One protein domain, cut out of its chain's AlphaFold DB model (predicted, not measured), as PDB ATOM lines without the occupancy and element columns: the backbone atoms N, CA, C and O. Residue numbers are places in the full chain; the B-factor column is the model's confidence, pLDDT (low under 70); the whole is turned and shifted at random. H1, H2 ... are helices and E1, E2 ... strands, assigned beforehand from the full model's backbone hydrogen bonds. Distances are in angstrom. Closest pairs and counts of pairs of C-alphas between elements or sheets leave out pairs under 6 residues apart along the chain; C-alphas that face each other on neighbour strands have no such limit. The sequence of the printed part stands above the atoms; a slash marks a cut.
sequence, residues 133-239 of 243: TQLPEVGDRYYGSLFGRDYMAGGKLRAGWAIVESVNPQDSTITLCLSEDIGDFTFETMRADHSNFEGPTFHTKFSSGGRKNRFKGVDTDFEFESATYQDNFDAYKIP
ATOM      1  N   THR A 133      -8.023 -41.038 -32.803       87.25
ATOM      2  CA  THR A 133      -7.514 -41.005 -31.415       87.25
ATOM      3  C   THR A 133      -7.218 -39.612 -30.854       87.25
ATOM      4  O   THR A 133      -6.944 -39.491 -29.658       87.25
ATOM      5  N   GLN A 134      -7.231 -38.577 -31.693       90.81
ATOM      6  CA  GLN A 134      -7.031 -37.193 -31.267       90.81
ATOM      7  C   GLN A 134      -8.202 -36.681 -30.425       90.81
ATOM      8  O   GLN A 134      -9.296 -37.248 -30.444       90.81
ATOM      9  N   LEU A 135      -7.949 -35.602 -29.677       92.94
ATOM     10  CA  LEU A 135      -9.013 -34.890 -28.979       92.94
ATOM     11  C   LEU A 135     -10.080 -34.472 -30.013       92.94
ATOM     12  O   LEU A 135      -9.704 -33.934 -31.055       92.94
ATOM     13  N   PRO A 136     -11.371 -34.741 -29.766       93.81
ATOM     14  CA  PRO A 136     -12.437 -34.387 -30.691       93.81
ATOM     15  C   PRO A 136     -12.523 -32.886 -30.956       93.81
ATOM     16  O   PRO A 136     -12.171 -32.077 -30.096       93.81
ATOM     17  N   GLU A 137     -13.053 -32.533 -32.121       94.44
ATOM     18  CA  GLU A 137     -13.423 -31.161 -32.469       94.44
ATOM     19  C   GLU A 137     -14.931 -30.943 -32.296       94.44
ATOM     20  O   GLU A 137     -15.723 -31.888 -32.302       94.44
ATOM     21  N   VAL A 138     -15.340 -29.683 -32.131       95.25
ATOM     22  CA  VAL A 138     -16.763 -29.322 -32.097       95.25
ATOM     23  C   VAL A 138     -17.409 -29.694 -33.429       95.25
ATOM     24  O   VAL A 138     -16.900 -29.325 -34.482       95.25
ATOM     25  N   GLY A 139     -18.525 -30.418 -33.372       93.25
ATOM     26  CA  GLY A 139     -19.232 -30.958 -34.532       93.25
ATOM     27  C   GLY A 139     -18.808 -32.373 -34.935       93.25
ATOM     28  O   GLY A 139     -19.462 -32.969 -35.793       93.25
ATOM     29  N   ASP A 140     -17.763 -32.950 -34.324       94.50
ATOM     30  CA  ASP A 140     -17.434 -34.359 -34.542       94.50
ATOM     31  C   ASP A 140     -18.588 -35.250 -34.069       94.50
ATOM     32  O   ASP A 140     -19.118 -35.086 -32.967       94.50
ATOM     33  N   ARG A 141     -18.942 -36.243 -34.886       94.44
ATOM     34  CA  ARG A 141     -19.994 -37.219 -34.591       94.44
ATOM     35  C   ARG A 141     -19.386 -38.599 -34.414       94.44
ATOM     36  O   ARG A 141     -18.578 -39.023 -35.236       94.44
ATOM     37  N   TYR A 142     -19.789 -39.312 -33.371       93.81
ATOM     38  CA  TYR A 142     -19.293 -40.645 -33.047       93.81
ATOM     39  C   TYR A 142     -20.438 -41.640 -32.955       93.81
ATOM     40  O   TYR A 142     -21.442 -41.364 -32.307       93.81
ATOM     41  N   TYR A 143     -20.248 -42.822 -33.532       93.50
ATOM     42  CA  TYR A 143     -21.111 -43.969 -33.285       93.50
ATOM     43  C   TYR A 143     -20.477 -44.858 -32.222       93.50
ATOM     44  O   TYR A 143     -19.276 -45.154 -32.279       93.50
ATOM     45  N   GLY A 144     -21.265 -45.292 -31.245       93.00
ATOM     46  CA  GLY A 144     -20.723 -46.030 -30.115       93.00
ATOM     47  C   GLY A 144     -21.771 -46.671 -29.228       93.00
ATOM     48  O   GLY A 144     -22.976 -46.545 -29.430       93.00
ATOM     49  N   SER A 145     -21.266 -47.407 -28.247       93.31
ATOM     50  CA  SER A 145     -22.061 -48.066 -27.220       93.31
ATOM     51  C   SER A 145     -22.269 -47.147 -26.023       93.31
ATOM     52  O   SER A 145     -21.361 -46.413 -25.627       93.31
ATOM     53  N   LEU A 146     -23.457 -47.229 -25.434       93.00
ATOM     54  CA  LEU A 146     -23.904 -46.434 -24.299       93.00
ATOM     55  C   LEU A 146     -23.905 -47.298 -23.037       93.00
ATOM     56  O   LEU A 146     -24.472 -48.392 -23.009       93.00
ATOM     57  N   PHE A 147     -23.296 -46.780 -21.978       91.69
ATOM     58  CA  PHE A 147     -23.188 -47.400 -20.666       91.69
ATOM     59  C   PHE A 147     -23.720 -46.448 -19.588       91.69
ATOM     60  O   PHE A 147     -23.729 -45.228 -19.743       91.69
ATOM     61  N   GLY A 148     -24.172 -47.030 -18.480       88.50
ATOM     62  CA  GLY A 148     -24.820 -46.333 -17.367       88.50
ATOM     63  C   GLY A 148     -26.071 -47.086 -16.929       88.50
ATOM     64  O   GLY A 148     -26.538 -47.980 -17.643       88.50
ATOM     65  N   ARG A 149     -26.614 -46.768 -15.750       84.69
ATOM     66  CA  ARG A 149     -27.791 -47.480 -15.222       84.69
ATOM     67  C   ARG A 149     -28.990 -47.440 -16.169       84.69
ATOM     68  O   ARG A 149     -29.613 -48.479 -16.376       84.69
ATOM     69  N   ASP A 150     -29.243 -46.296 -16.798       82.50
ATOM     70  CA  ASP A 150     -30.390 -46.117 -17.697       82.50
ATOM     71  C   ASP A 150     -30.184 -46.792 -19.065       82.50
ATOM     72  O   ASP A 150     -31.136 -47.261 -19.685       82.50
ATOM     73  N   TYR A 151     -28.929 -46.928 -19.504       84.19
ATOM     74  CA  TYR A 151     -28.577 -47.469 -20.824       84.19
ATOM     75  C   TYR A 151     -28.234 -48.961 -20.817       84.19
ATOM     76  O   TYR A 151     -28.221 -49.588 -21.872       84.19
ATOM     77  N   MET A 152     -28.008 -49.553 -19.640       79.00
ATOM     78  CA  MET A 152     -27.841 -51.002 -19.458       79.00
ATOM     79  C   MET A 152     -29.041 -51.669 -18.770       79.00
ATOM     80  O   MET A 152     -28.975 -52.848 -18.397       79.00
ATOM     81  N   ALA A 153     -30.150 -50.944 -18.600       68.94
ATOM     82  CA  ALA A 153     -31.370 -51.485 -18.018       68.94
ATOM     83  C   ALA A 153     -31.851 -52.715 -18.818       68.94
ATOM     84  O   ALA A 153     -32.124 -52.641 -20.015       68.94
ATOM     85  N   GLY A 154     -31.921 -53.875 -18.157       70.00
ATOM     86  CA  GLY A 154     -32.305 -55.144 -18.790       70.00
ATOM     87  C   GLY A 154     -31.165 -55.925 -19.462       70.00
ATOM     88  O   GLY A 154     -31.442 -56.890 -20.170       70.00
ATOM     89  N   GLY A 155     -29.899 -55.546 -19.244       73.19
ATOM     90  CA  GLY A 155     -28.728 -56.333 -19.660       73.19
ATOM     91  C   GLY A 155     -28.422 -56.308 -21.162       73.19
ATOM     92  O   GLY A 155     -27.613 -57.106 -21.632       73.19
ATOM     93  N   LYS A 156     -29.061 -55.410 -21.918       78.69
ATOM     94  CA  LYS A 156     -28.778 -55.185 -23.339       78.69
ATOM     95  C   LYS A 156     -27.882 -53.965 -23.510       78.69
ATOM     96  O   LYS A 156     -28.142 -52.926 -22.913       78.69
ATOM     97  N   LEU A 157     -26.855 -54.099 -24.347       83.56
ATOM     98  CA  LEU A 157     -25.985 -52.990 -24.725       83.56
ATOM     99  C   LEU A 157     -26.700 -52.108 -25.752       83.56
ATOM    100  O   LEU A 157     -27.071 -52.586 -26.829       83.56
ATOM    101  N   ARG A 158     -26.885 -50.833 -25.413       89.69
ATOM    102  CA  ARG A 158     -27.471 -49.835 -26.311       89.69
ATOM    103  C   ARG A 158     -26.393 -49.131 -27.121       89.69
ATOM    104  O   ARG A 158     -25.249 -49.028 -26.680       89.69
ATOM    105  N   ALA A 159     -26.763 -48.639 -28.294       91.38
ATOM    106  CA  ALA A 159     -25.878 -47.924 -29.199       91.38
ATOM    107  C   ALA A 159     -26.602 -46.769 -29.882       91.38
ATOM    108  O   ALA A 159     -27.817 -46.822 -30.066       91.38
ATOM    109  N   GLY A 160     -25.841 -45.758 -30.278       91.62
ATOM    110  CA  GLY A 160     -26.365 -44.587 -30.968       91.62
ATOM    111  C   GLY A 160     -25.254 -43.647 -31.411       91.62
ATOM    112  O   GLY A 160     -24.066 -43.909 -31.182       91.62
ATOM    113  N   TRP A 161     -25.661 -42.556 -32.051       94.50
ATOM    114  CA  TRP A 161     -24.765 -41.474 -32.426       94.50
ATOM    115  C   TRP A 161     -24.677 -40.432 -31.308       94.50
ATOM    116  O   TRP A 161     -25.626 -40.210 -30.559       94.50
ATOM    117  N   ALA A 162     -23.524 -39.785 -31.201       94.69
ATOM    118  CA  ALA A 162     -23.302 -38.645 -30.323       94.69
ATOM    119  C   ALA A 162     -22.548 -37.553 -31.081       94.69
ATOM    120  O   ALA A 162     -21.594 -37.864 -31.796       94.69
ATOM    121  N   ILE A 163     -22.942 -36.294 -30.910       95.94
ATOM    122  CA  ILE A 163     -22.228 -35.131 -31.440       95.94
ATOM    123  C   ILE A 163     -21.479 -34.413 -30.323       95.94
ATOM    124  O   ILE A 163     -21.943 -34.323 -29.185       95.94
ATOM    125  N   VAL A 164     -20.304 -33.893 -30.656       96.56
ATOM    126  CA  VAL A 164     -19.510 -33.038 -29.781       96.56
ATOM    127  C   VAL A 164     -19.992 -31.595 -29.896       96.56
ATOM    128  O   VAL A 164     -19.810 -30.958 -30.930       96.56
ATOM    129  N   GLU A 165     -20.565 -31.049 -28.827       95.62
ATOM    130  CA  GLU A 165     -21.076 -29.669 -28.799       95.62
ATOM    131  C   GLU A 165     -20.028 -28.660 -28.321       95.62
ATOM    132  O   GLU A 165     -19.980 -27.520 -28.780       95.62
ATOM    133  N   SER A 166     -19.169 -29.062 -27.381       95.81
ATOM    134  CA  SER A 166     -18.092 -28.211 -26.867       95.81
ATOM    135  C   SER A 166     -16.918 -29.032 -26.350       95.81
ATOM    136  O   SER A 166     -17.093 -30.156 -25.880       95.81
ATOM    137  N   VAL A 167     -15.713 -28.462 -26.436       95.94
ATOM    138  CA  VAL A 167     -14.452 -29.111 -26.051       95.94
ATOM    139  C   VAL A 167     -13.610 -28.138 -25.234       95.94
ATOM    140  O   VAL A 167     -13.340 -27.023 -25.678       95.94
ATOM    141  N   ASN A 168     -13.151 -28.573 -24.062       94.69
ATOM    142  CA  ASN A 168     -12.126 -27.890 -23.286       94.69
ATOM    143  C   ASN A 168     -10.776 -28.614 -23.462       94.69
ATOM    144  O   ASN A 168     -10.575 -29.709 -22.927       94.69
ATOM    145  N   PRO A 169      -9.812 -28.020 -24.185       91.38
ATOM    146  CA  PRO A 169      -8.536 -28.671 -24.460       91.38
ATOM    147  C   PRO A 169      -7.612 -28.766 -23.238       91.38
ATOM    148  O   PRO A 169      -6.681 -29.566 -23.257       91.38
ATOM    149  N   GLN A 170      -7.836 -27.980 -22.176       91.06
ATOM    150  CA  GLN A 170      -6.934 -27.956 -21.015       91.06
ATOM    151  C   GLN A 170      -7.049 -29.218 -20.151       91.06
ATOM    152  O   GLN A 170      -6.052 -29.690 -19.609       91.06
ATOM    153  N   ASP A 171      -8.253 -29.772 -20.032       91.19
ATOM    154  CA  ASP A 171      -8.551 -30.934 -19.189       91.19
ATOM    155  C   ASP A 171      -9.233 -32.087 -19.948       91.19
ATOM    156  O   ASP A 171      -9.530 -33.128 -19.351       91.19
ATOM    157  N   SER A 172      -9.413 -31.927 -21.268       92.25
ATOM    158  CA  SER A 172     -10.087 -32.877 -22.162       92.25
ATOM    159  C   SER A 172     -11.542 -33.151 -21.772       92.25
ATOM    160  O   SER A 172     -12.048 -34.255 -22.000       92.25
ATOM    161  N   THR A 173     -12.216 -32.175 -21.158       95.44
ATOM    162  CA  THR A 173     -13.660 -32.249 -20.911       95.44
ATOM    163  C   THR A 173     -14.448 -31.858 -22.157       95.44
ATOM    164  O   THR A 173     -14.048 -30.986 -22.927       95.44
ATOM    165  N   ILE A 174     -15.547 -32.567 -22.397       96.06
ATOM    166  CA  ILE A 174     -16.344 -32.503 -23.619       96.06
ATOM    167  C   ILE A 174     -17.820 -32.576 -23.266       96.06
ATOM    168  O   ILE A 174     -18.228 -33.383 -22.427       96.06
ATOM    169  N   THR A 175     -18.619 -31.771 -23.950       96.69
ATOM    170  CA  THR A 175     -20.076 -31.872 -23.909       96.69
ATOM    171  C   THR A 175     -20.548 -32.693 -25.104       96.69
ATOM    172  O   THR A 175     -20.285 -32.320 -26.248       96.69
ATOM    173  N   LEU A 176     -21.189 -33.830 -24.832       95.81
ATOM    174  CA  LEU A 176     -21.761 -34.719 -25.843       95.81
ATOM    175  C   LEU A 176     -23.281 -34.622 -25.836       95.81
ATOM    176  O   LEU A 176     -23.871 -34.790 -24.773       95.81
ATOM    177  N   CYS A 177     -23.900 -34.469 -27.002       95.81
ATOM    178  CA  CYS A 177     -25.342 -34.635 -27.181       95.81
ATOM    179  C   CYS A 177     -25.627 -35.944 -27.926       95.81
ATOM    180  O   CYS A 177     -24.989 -36.236 -28.940       95.81
ATOM    181  N   LEU A 178     -26.541 -36.760 -27.402       94.19
ATOM    182  CA  LEU A 178     -26.937 -38.016 -28.038       94.19
ATOM    183  C   LEU A 178     -27.979 -37.792 -29.137       94.19
ATOM    184  O   LEU A 178     -28.803 -36.884 -29.056       94.19
ATOM    185  N   SER A 179     -27.980 -38.667 -30.139       91.88
ATOM    186  CA  SER A 179     -29.084 -38.759 -31.090       91.88
ATOM    187  C   SER A 179     -30.343 -39.318 -30.428       91.88
ATOM    188  O   SER A 179     -30.257 -40.074 -29.458       91.88
ATOM    189  N   GLU A 180     -31.514 -39.026 -30.992       87.00
ATOM    190  CA  GLU A 180     -32.772 -39.642 -30.539       87.00
ATOM    191  C   GLU A 180     -32.850 -41.138 -30.891       87.00
ATOM    192  O   GLU A 180     -33.430 -41.935 -30.150       87.00
ATOM    193  N   ASP A 181     -32.200 -41.539 -31.988       83.62
ATOM    194  CA  ASP A 181     -32.204 -42.908 -32.513       83.62
ATOM    195  C   ASP A 181     -31.240 -43.836 -31.749       83.62
ATOM    196  O   ASP A 181     -30.224 -44.306 -32.268       83.62
ATOM    197  N   ILE A 182     -31.552 -44.108 -30.480       86.31
ATOM    198  CA  ILE A 182     -30.829 -45.079 -29.647       86.31
ATOM    199  C   ILE A 182     -31.491 -46.454 -29.761       86.31
ATOM    200  O   ILE A 182     -32.679 -46.626 -29.483       86.31
ATOM    201  N   GLY A 183     -30.702 -47.474 -30.094       85.62
ATOM    202  CA  GLY A 183     -31.194 -48.839 -30.273       85.62
ATOM    203  C   GLY A 183     -30.254 -49.907 -29.730       85.62
ATOM    204  O   GLY A 183     -29.346 -49.636 -28.944       85.62
ATOM    205  N   ASP A 184     -30.497 -51.154 -30.128       83.94
ATOM    206  CA  ASP A 184     -29.577 -52.261 -29.856       83.94
ATOM    207  C   ASP A 184     -28.332 -52.117 -30.752       83.94
ATOM    208  O   ASP A 184     -28.452 -51.694 -31.901       83.94
ATOM    209  N   PHE A 185     -27.143 -52.482 -30.255       80.25
ATOM    210  CA  PHE A 185     -25.893 -52.395 -31.029       80.25
ATOM    211  C   PHE A 185     -25.946 -53.282 -32.287       80.25
ATOM    212  O   PHE A 185     -25.678 -54.485 -32.237       80.25
ATOM    213  N   THR A 186     -26.308 -52.688 -33.424       77.38
ATOM    214  CA  THR A 186     -26.516 -53.374 -34.706       77.38
ATOM    215  C   THR A 186     -25.957 -52.558 -35.875       77.38
ATOM    216  O   THR A 186     -25.577 -51.395 -35.733       77.38
ATOM    217  N   PHE A 187     -25.895 -53.166 -37.063       72.75
ATOM    218  CA  PHE A 187     -25.551 -52.440 -38.293       72.75
ATOM    219  C   PHE A 187     -26.626 -51.421 -38.704       72.75
ATOM    220  O   PHE A 187     -26.314 -50.476 -39.423       72.75
ATOM    221  N   GLU A 188     -27.875 -51.614 -38.278       74.69
ATOM    222  CA  GLU A 188     -28.992 -50.728 -38.617       74.69
ATOM    223  C   GLU A 188     -28.886 -49.409 -37.851       74.69
ATOM    224  O   GLU A 188     -28.919 -48.350 -38.469       74.69
ATOM    225  N   THR A 189     -28.617 -49.464 -36.544       75.75
ATOM    226  CA  THR A 189     -28.371 -48.270 -35.714       75.75
ATOM    227  C   THR A 189     -27.127 -47.497 -36.147       75.75
ATOM    228  O   THR A 189     -27.090 -46.277 -36.052       75.75
ATOM    229  N   MET A 190     -26.121 -48.181 -36.695       79.31
ATOM    230  CA  MET A 190     -24.935 -47.532 -37.266       79.31
ATOM    231  C   MET A 190     -25.242 -46.752 -38.555       79.31
ATOM    232  O   MET A 190     -24.554 -45.788 -38.870       79.31
ATOM    233  N   ARG A 191     -26.259 -47.170 -39.315       80.56
ATOM    234  CA  ARG A 191     -26.701 -46.514 -40.559       80.56
ATOM    235  C   ARG A 191     -27.869 -45.549 -40.352       80.56
ATOM    236  O   ARG A 191     -28.360 -45.008 -41.340       80.56
ATOM    237  N   ALA A 192     -28.322 -45.383 -39.110       76.31
ATOM    238  CA  ALA A 192     -29.362 -44.433 -38.753       76.31
ATOM    239  C   ALA A 192     -28.931 -42.993 -39.070       76.31
ATOM    240  O   ALA A 192     -27.753 -42.713 -39.336       76.31
ATOM    241  N   ASP A 193     -29.909 -42.090 -39.071       75.31
ATOM    242  CA  ASP A 193     -29.650 -40.677 -39.289       75.31
ATOM    243  C   ASP A 193     -28.682 -40.148 -38.215       75.31
ATOM    244  O   ASP A 193     -28.780 -40.458 -37.030       75.31
ATOM    245  N   HIS A 194     -27.700 -39.377 -38.660       77.50
ATOM    246  CA  HIS A 194     -26.620 -38.804 -37.858       77.50
ATOM    247  C   HIS A 194     -26.641 -37.273 -37.975       77.50
ATOM    248  O   HIS A 194     -25.592 -36.613 -37.971       77.50
ATOM    249  N   SER A 195     -27.848 -36.723 -38.138       79.81
ATOM    250  CA  SER A 195     -28.149 -35.292 -38.139       79.81
ATOM    251  C   SER A 195     -29.107 -34.864 -37.017       79.81
ATOM    252  O   SER A 195     -29.105 -33.690 -36.651       79.81
ATOM    253  N   ASN A 196     -29.860 -35.796 -36.415       84.06
ATOM    254  CA  ASN A 196     -30.803 -35.507 -35.332       84.06
ATOM    255  C   ASN A 196     -30.156 -35.698 -33.946       84.06
ATOM    256  O   ASN A 196     -30.058 -36.823 -33.451       84.06
ATOM    257  N   PHE A 197     -29.724 -34.597 -33.324       89.75
ATOM    258  CA  PHE A 197     -29.092 -34.560 -31.998       89.75
ATOM    259  C   PHE A 197     -29.900 -33.707 -31.013       89.75
ATOM    260  O   PHE A 197     -29.421 -32.696 -30.506       89.75
ATOM    261  N   GLU A 198     -31.144 -34.110 -30.764       89.31
ATOM    262  CA  GLU A 198     -32.047 -33.471 -29.791       89.31
ATOM    263  C   GLU A 198     -32.144 -34.253 -28.462       89.31
ATOM    264  O   GLU A 198     -32.960 -33.945 -27.591       89.31
ATOM    265  N   GLY A 199     -31.304 -35.280 -28.293       89.06
ATOM    266  CA  GLY A 199     -31.280 -36.136 -27.115       89.06
ATOM    267  C   GLY A 199     -30.611 -35.504 -25.884       89.06
ATOM    268  O   GLY A 199     -30.306 -34.313 -25.840       89.06
ATOM    269  N   PRO A 200     -30.380 -36.300 -24.825       92.69
ATOM    270  CA  PRO A 200     -29.756 -35.808 -23.604       92.69
ATOM    271  C   PRO A 200     -28.280 -35.445 -23.805       92.69
ATOM    272  O   PRO A 200     -27.522 -36.159 -24.471       92.69
ATOM    273  N   THR A 201     -27.872 -34.368 -23.135       94.75
ATOM    274  CA  THR A 201     -26.500 -33.858 -23.133       94.75
ATOM    275  C   THR A 201     -25.736 -34.294 -21.881       94.75
ATOM    276  O   THR A 201     -26.255 -34.239 -20.764       94.75
ATOM    277  N   PHE A 202     -24.469 -34.673 -22.046       95.44
ATOM    278  CA  PHE A 202     -23.590 -35.123 -20.971       95.44
ATOM    279  C   PHE A 202     -22.277 -34.347 -20.946       95.44
ATOM    280  O   PHE A 202     -21.595 -34.220 -21.963       95.44
ATOM    281  N   HIS A 203     -21.874 -33.911 -19.752       96.50
ATOM    282  CA  HIS A 203     -20.529 -33.405 -19.512       96.50
ATOM    283  C   HIS A 203     -19.592 -34.574 -19.189       96.50
ATOM    284  O   HIS A 203     -19.778 -35.296 -18.204       96.50
ATOM    285  N   THR A 204     -18.603 -34.795 -20.049       96.81
ATOM    286  CA  THR A 204     -17.761 -35.994 -20.052       96.81
ATOM    287  C   THR A 204     -16.280 -35.649 -20.111       96.81
ATOM    288  O   THR A 204     -15.894 -34.559 -20.511       96.81
ATOM    289  N   LYS A 205     -15.427 -36.597 -19.732       96.75
ATOM    290  CA  LYS A 205     -13.983 -36.550 -19.932       96.75
ATOM    291  C   LYS A 205     -13.578 -37.536 -21.018       96.75
ATOM    292  O   LYS A 205     -13.933 -38.717 -20.950       96.75
ATOM    293  N   PHE A 206     -12.816 -37.051 -21.991       96.44
ATOM    294  CA  PHE A 206     -12.334 -37.843 -23.112       96.44
ATOM    295  C   PHE A 206     -11.062 -38.619 -22.778       96.44
ATOM    296  O   PHE A 206     -10.157 -38.137 -22.093       96.44
ATOM    297  N   SER A 207     -10.982 -39.829 -23.316       94.69
ATOM    298  CA  SER A 207      -9.766 -40.630 -23.364       94.69
ATOM    299  C   SER A 207      -9.770 -41.508 -24.612       94.69
ATOM    300  O   SER A 207     -10.806 -42.059 -24.985       94.69
ATOM    301  N   SER A 208      -8.611 -41.673 -25.245       92.38
ATOM    302  CA  SER A 208      -8.444 -42.556 -26.399       92.38
ATOM    303  C   SER A 208      -7.477 -43.696 -26.089       92.38
ATOM    304  O   SER A 208      -6.567 -43.582 -25.267       92.38
ATOM    305  N   GLY A 209      -7.702 -44.847 -26.723       82.88
ATOM    306  CA  GLY A 209      -6.924 -46.060 -26.497       82.88
ATOM    307  C   GLY A 209      -6.906 -46.960 -27.722       82.88
ATOM    308  O   GLY A 209      -7.700 -47.890 -27.837       82.88
ATOM    309  N   GLY A 210      -5.972 -46.723 -28.642       81.50
ATOM    310  CA  GLY A 210      -5.748 -47.585 -29.804       81.50
ATOM    311  C   GLY A 210      -6.869 -47.524 -30.845       81.50
ATOM    312  O   GLY A 210      -6.724 -46.805 -31.826       81.50
ATOM    313  N   ARG A 211      -7.933 -48.314 -30.646       84.38
ATOM    314  CA  ARG A 211      -9.112 -48.434 -31.532       84.38
ATOM    315  C   ARG A 211     -10.416 -47.969 -30.878       84.38
ATOM    316  O   ARG A 211     -11.490 -48.183 -31.430       84.38
ATOM    317  N   LYS A 212     -10.329 -47.383 -29.684       91.31
ATOM    318  CA  LYS A 212     -11.490 -46.910 -28.937       91.31
ATOM    319  C   LYS A 212     -11.310 -45.483 -28.450       91.31
ATOM    320  O   LYS A 212     -10.227 -45.117 -27.991       91.31
ATOM    321  N   ASN A 213     -12.402 -44.743 -28.499       92.94
ATOM    322  CA  ASN A 213     -12.586 -43.465 -27.846       92.94
ATOM    323  C   ASN A 213     -13.638 -43.627 -26.765       92.94
ATOM    324  O   ASN A 213     -14.678 -44.243 -26.988       92.94
ATOM    325  N   ARG A 214     -13.351 -43.077 -25.594       96.00
ATOM    326  CA  ARG A 214     -14.188 -43.201 -24.415       96.00
ATOM    327  C   ARG A 214     -14.476 -41.829 -23.839       96.00
ATOM    328  O   ARG A 214     -13.560 -41.037 -23.620       96.00
ATOM    329  N   PHE A 215     -15.744 -41.613 -23.534       96.50
ATOM    330  CA  PHE A 215     -16.280 -40.386 -22.978       96.50
ATOM    331  C   PHE A 215     -16.995 -40.748 -21.687       96.50
ATOM    332  O   PHE A 215     -18.056 -41.366 -21.706       96.50
ATOM    333  N   LYS A 216     -16.374 -40.431 -20.553       96.62
ATOM    334  CA  LYS A 216     -16.892 -40.804 -19.236       96.62
ATOM    335  C   LYS A 216     -17.519 -39.592 -18.560       96.62
ATOM    336  O   LYS A 216     -16.850 -38.569 -18.469       96.62
ATOM    337  N   GLY A 217     -18.751 -39.704 -18.075       94.81
ATOM    338  CA  GLY A 217     -19.431 -38.651 -17.322       94.81
ATOM    339  C   GLY A 217     -18.579 -38.132 -16.162       94.81
ATOM    340  O   GLY A 217     -17.946 -38.918 -15.455       94.81
ATOM    341  N   VAL A 218     -18.524 -36.808 -15.996       93.50
ATOM    342  CA  VAL A 218     -17.763 -36.170 -14.904       93.50
ATOM    343  C   VAL A 218     -18.490 -36.355 -13.570       93.50
ATOM    344  O   VAL A 218     -17.873 -36.775 -12.596       93.50
ATOM    345  N   ASP A 219     -19.809 -36.143 -13.572       91.69
ATOM    346  CA  ASP A 219     -20.666 -36.194 -12.377       91.69
ATOM    347  C   ASP A 219     -21.787 -37.246 -12.482       91.69
ATOM    348  O   ASP A 219     -22.728 -37.264 -11.688       91.69
ATOM    349  N   THR A 220     -21.711 -38.131 -13.478       91.50
ATOM    350  CA  THR A 220     -22.727 -39.153 -13.765       91.50
ATOM    351  C   THR A 220     -22.084 -40.526 -13.962       91.50
ATOM    352  O   THR A 220     -20.875 -40.647 -14.150       91.50
ATOM    353  N   ASP A 221     -22.887 -41.591 -13.919       91.94
ATOM    354  CA  ASP A 221     -22.452 -42.954 -14.256       91.94
ATOM    355  C   ASP A 221     -22.506 -43.248 -15.766       91.94
ATOM    356  O   ASP A 221     -22.327 -44.395 -16.179       91.94
ATOM    357  N   PHE A 222     -22.746 -42.221 -16.581       94.00
ATOM    358  CA  PHE A 222     -22.772 -42.314 -18.032       94.00
ATOM    359  C   PHE A 222     -21.375 -42.589 -18.593       94.00
ATOM    360  O   PHE A 222     -20.388 -41.959 -18.204       94.00
ATOM    361  N   GLU A 223     -21.294 -43.488 -19.564       94.81
ATOM    362  CA  GLU A 223     -20.093 -43.689 -20.365       94.81
ATOM    363  C   GLU A 223     -20.488 -44.004 -21.807       94.81
ATOM    364  O   GLU A 223     -21.382 -44.805 -22.063       94.81
ATOM    365  N   PHE A 224     -19.812 -43.371 -22.759       95.00
ATOM    366  CA  PHE A 224     -19.965 -43.644 -24.181       95.00
ATOM    367  C   PHE A 224     -18.638 -44.153 -24.738       95.00
ATOM    368  O   PHE A 224     -17.589 -43.535 -24.535       95.00
ATOM    369  N   GLU A 225     -18.672 -45.293 -25.426       94.62
ATOM    370  CA  GLU A 225     -17.493 -45.886 -26.054       94.62
ATOM    371  C   GLU A 225     -17.713 -46.066 -27.556       94.62
ATOM    372  O   GLU A 225     -18.523 -46.885 -27.992       94.62
ATOM    373  N   SER A 226     -16.941 -45.334 -28.356       92.31
ATOM    374  CA  SER A 226     -16.837 -45.554 -29.794       92.31
ATOM    375  C   SER A 226     -15.645 -46.466 -30.058       92.31
ATOM    376  O   SER A 226     -14.496 -46.066 -29.860       92.31
ATOM    377  N   ALA A 227     -15.906 -47.710 -30.458       88.38
ATOM    378  CA  ALA A 227     -14.883 -48.714 -30.732       88.38
ATOM    379  C   ALA A 227     -14.990 -49.200 -32.178       88.38
ATOM    380  O   ALA A 227     -16.060 -49.605 -32.627       88.38
ATOM    381  N   THR A 228     -13.873 -49.186 -32.903       84.06
ATOM    382  CA  THR A 228     -13.858 -49.558 -34.320       84.06
ATOM    383  C   THR A 228     -13.626 -51.052 -34.514       84.06
ATOM    384  O   THR A 228     -12.814 -51.686 -33.832       84.06
ATOM    385  N   TYR A 229     -14.313 -51.628 -35.502       80.19
ATOM    386  CA  TYR A 229     -14.072 -52.991 -35.972       80.19
ATOM    387  C   TYR A 229     -13.198 -52.967 -37.232       80.19
ATOM    388  O   TYR A 229     -13.463 -52.198 -38.154       80.19
ATOM    389  N   GLN A 230     -12.155 -53.807 -37.269       79.62
ATOM    390  CA  GLN A 230     -11.242 -53.959 -38.418       79.62
ATOM    391  C   GLN A 230     -10.655 -52.638 -38.965       79.62
ATOM    392  O   GLN A 230     -10.529 -52.476 -40.174       79.62
ATOM    393  N   ASP A 231     -10.298 -51.693 -38.087       76.94
ATOM    394  CA  ASP A 231      -9.697 -50.399 -38.470       76.94
ATOM    395  C   ASP A 231     -10.579 -49.536 -39.398       76.94
ATOM    396  O   ASP A 231     -10.090 -48.646 -40.093       76.94
ATOM    397  N   ASN A 232     -11.898 -49.758 -39.395       81.19
ATOM    398  CA  ASN A 232     -12.842 -48.944 -40.155       81.19
ATOM    399  C   ASN A 232     -13.214 -47.657 -39.399       81.19
ATOM    400  O   ASN A 232     -14.351 -47.487 -38.973       81.19
ATOM    401  N   PHE A 233     -12.238 -46.778 -39.175       82.50
ATOM    402  CA  PHE A 233     -12.416 -45.556 -38.377       82.50
ATOM    403  C   PHE A 233     -13.459 -44.593 -38.963       82.50
ATOM    404  O   PHE A 233     -14.266 -44.051 -38.210       82.50
ATOM    405  N   ASP A 234     -13.501 -44.466 -40.291       79.31
ATOM    406  CA  ASP A 234     -14.393 -43.547 -41.020       79.31
ATOM    407  C   ASP A 234     -15.880 -43.874 -40.809       79.31
ATOM    408  O   ASP A 234     -16.744 -43.019 -40.956       79.31
ATOM    409  N   ALA A 235     -16.196 -45.119 -40.447       82.38
ATOM    410  CA  ALA A 235     -17.572 -45.536 -40.213       82.38
ATOM    411  C   ALA A 235     -18.070 -45.203 -38.792       82.38
ATOM    412  O   ALA A 235     -19.274 -45.186 -38.562       82.38
ATOM    413  N   TYR A 236     -17.166 -44.954 -37.837       86.00
ATOM    414  CA  TYR A 236     -17.507 -44.717 -36.425       86.00
ATOM    415  C   TYR A 236     -17.247 -43.277 -35.973       86.00
ATOM    416  O   TYR A 236     -17.659 -42.912 -34.872       86.00
ATOM    417  N   LYS A 237     -16.574 -42.468 -36.798       89.69
ATOM    418  CA  LYS A 237     -16.378 -41.034 -36.590       89.69
ATOM    419  C   LYS A 237     -16.638 -40.289 -37.895       89.69
ATOM    420  O   LYS A 237     -15.973 -40.559 -38.890       89.69
ATOM    421  N   ILE A 238     -17.533 -39.308 -37.854       89.88
ATOM    422  CA  ILE A 238     -17.760 -38.359 -38.944       89.88
ATOM    423  C   ILE A 238     -17.223 -36.997 -38.482       89.88
ATOM    424  O   ILE A 238     -17.757 -36.446 -37.515       89.88
ATOM    425  N   PRO A 239     -16.167 -36.460 -39.120       88.12
ATOM    426  CA  PRO A 239     -15.611 -35.161 -38.757       88.12
ATOM    427  C   PRO A 239     -16.609 -34.017 -38.959       88.12
ATOM    428  O   PRO A 239     -17.463 -34.083 -39.848       88.12
TER     429      PRO A 239
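This is residues 133 to 239 of the 243 residues of an uncharacterized protein of Parapedobacter sp (UniProt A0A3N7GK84). Six strands, E1 to E6, close into a small barrel, with one short helix, H1, packed outside it over E2. After E6 the last stretch, residues 228 to 239, folds back to pair briefly with the beginning of E1. The printed part has 107 residues, under half of them in named elements, which run E1 E2 E3 H1 E4 E5 E6; round the ring the strands follow in chain order, each antiparallel to its neighbours, and the class is mostly strand. The whole is compact and rounded, with a radius of gyration of the C-alphas of 12.6 A and spans of 36 by 30 by 25 A.

Begin at C-alpha 133, at (-7.514, -41.005, -31.415), and go on to C-alpha 141 at (-19.994, -37.219, -34.591), where E1 begins; it runs to residue 147, 17.5 A. E2, residues 158 to 168, is the longest strand at 26.9 A and bends by 68 degrees at residue 165. E3, residues 173 to 178, measures 16.1 A. Next comes H1, residues 187 to 190, 5.1 A. E4, residues 201 to 209, covers 23.3 A and bends by 59 degrees at residue 204. E5, residues 212 to 217, is 16.3 A long, and E6, residues 223 to 227, is 12.6 A long, ending at C-alpha 227, (-14.883, -48.714, -30.732).

Look first at the barrel's two meanders, E1 E2 E3 and E4 E5 E6, in which each strand is the antiparallel neighbour of the one before. In the hairpin of E1 and E2 you find N 142 and O 162 within hydrogen-bond range at 2.8 A. In the hairpin of E2 and E3, look at N 163 and O 177, 2.8 A. E3 and E4, one from each meander, are antiparallel neighbours with 116 degrees between their directions, and N 174 and O 204 are within hydrogen-bond range at 2.8 A. The hairpin of E4 and E5 has N 205 and O 216 at 2.7 A, and that of E5 and E6 has N 213 and O 226 at 2.8 A. E6 and E1, antiparallel at 123 degrees, close the ring, with N 145 and O 225 at 2.8 A. E1 and E4 are apart, as are E2 and E5, and E3 and E6. H1 is on the barrel and outside it, over E2, at a height over the sheet of 8.6 A; their closest C-alphas, those of Gly 160 and Thr 189, are 6.3 A apart. H1 is too short for an O i to N i+4 pair, and its 1 O i to N i+3 pair is not within range.

The C-alphas of Gly 154 and Gln 170, the two farthest apart, are 37.3 A from each other. The printed part has no cut, and no link is long. In the model, residue 153 is the one printed residue with pLDDT under 70.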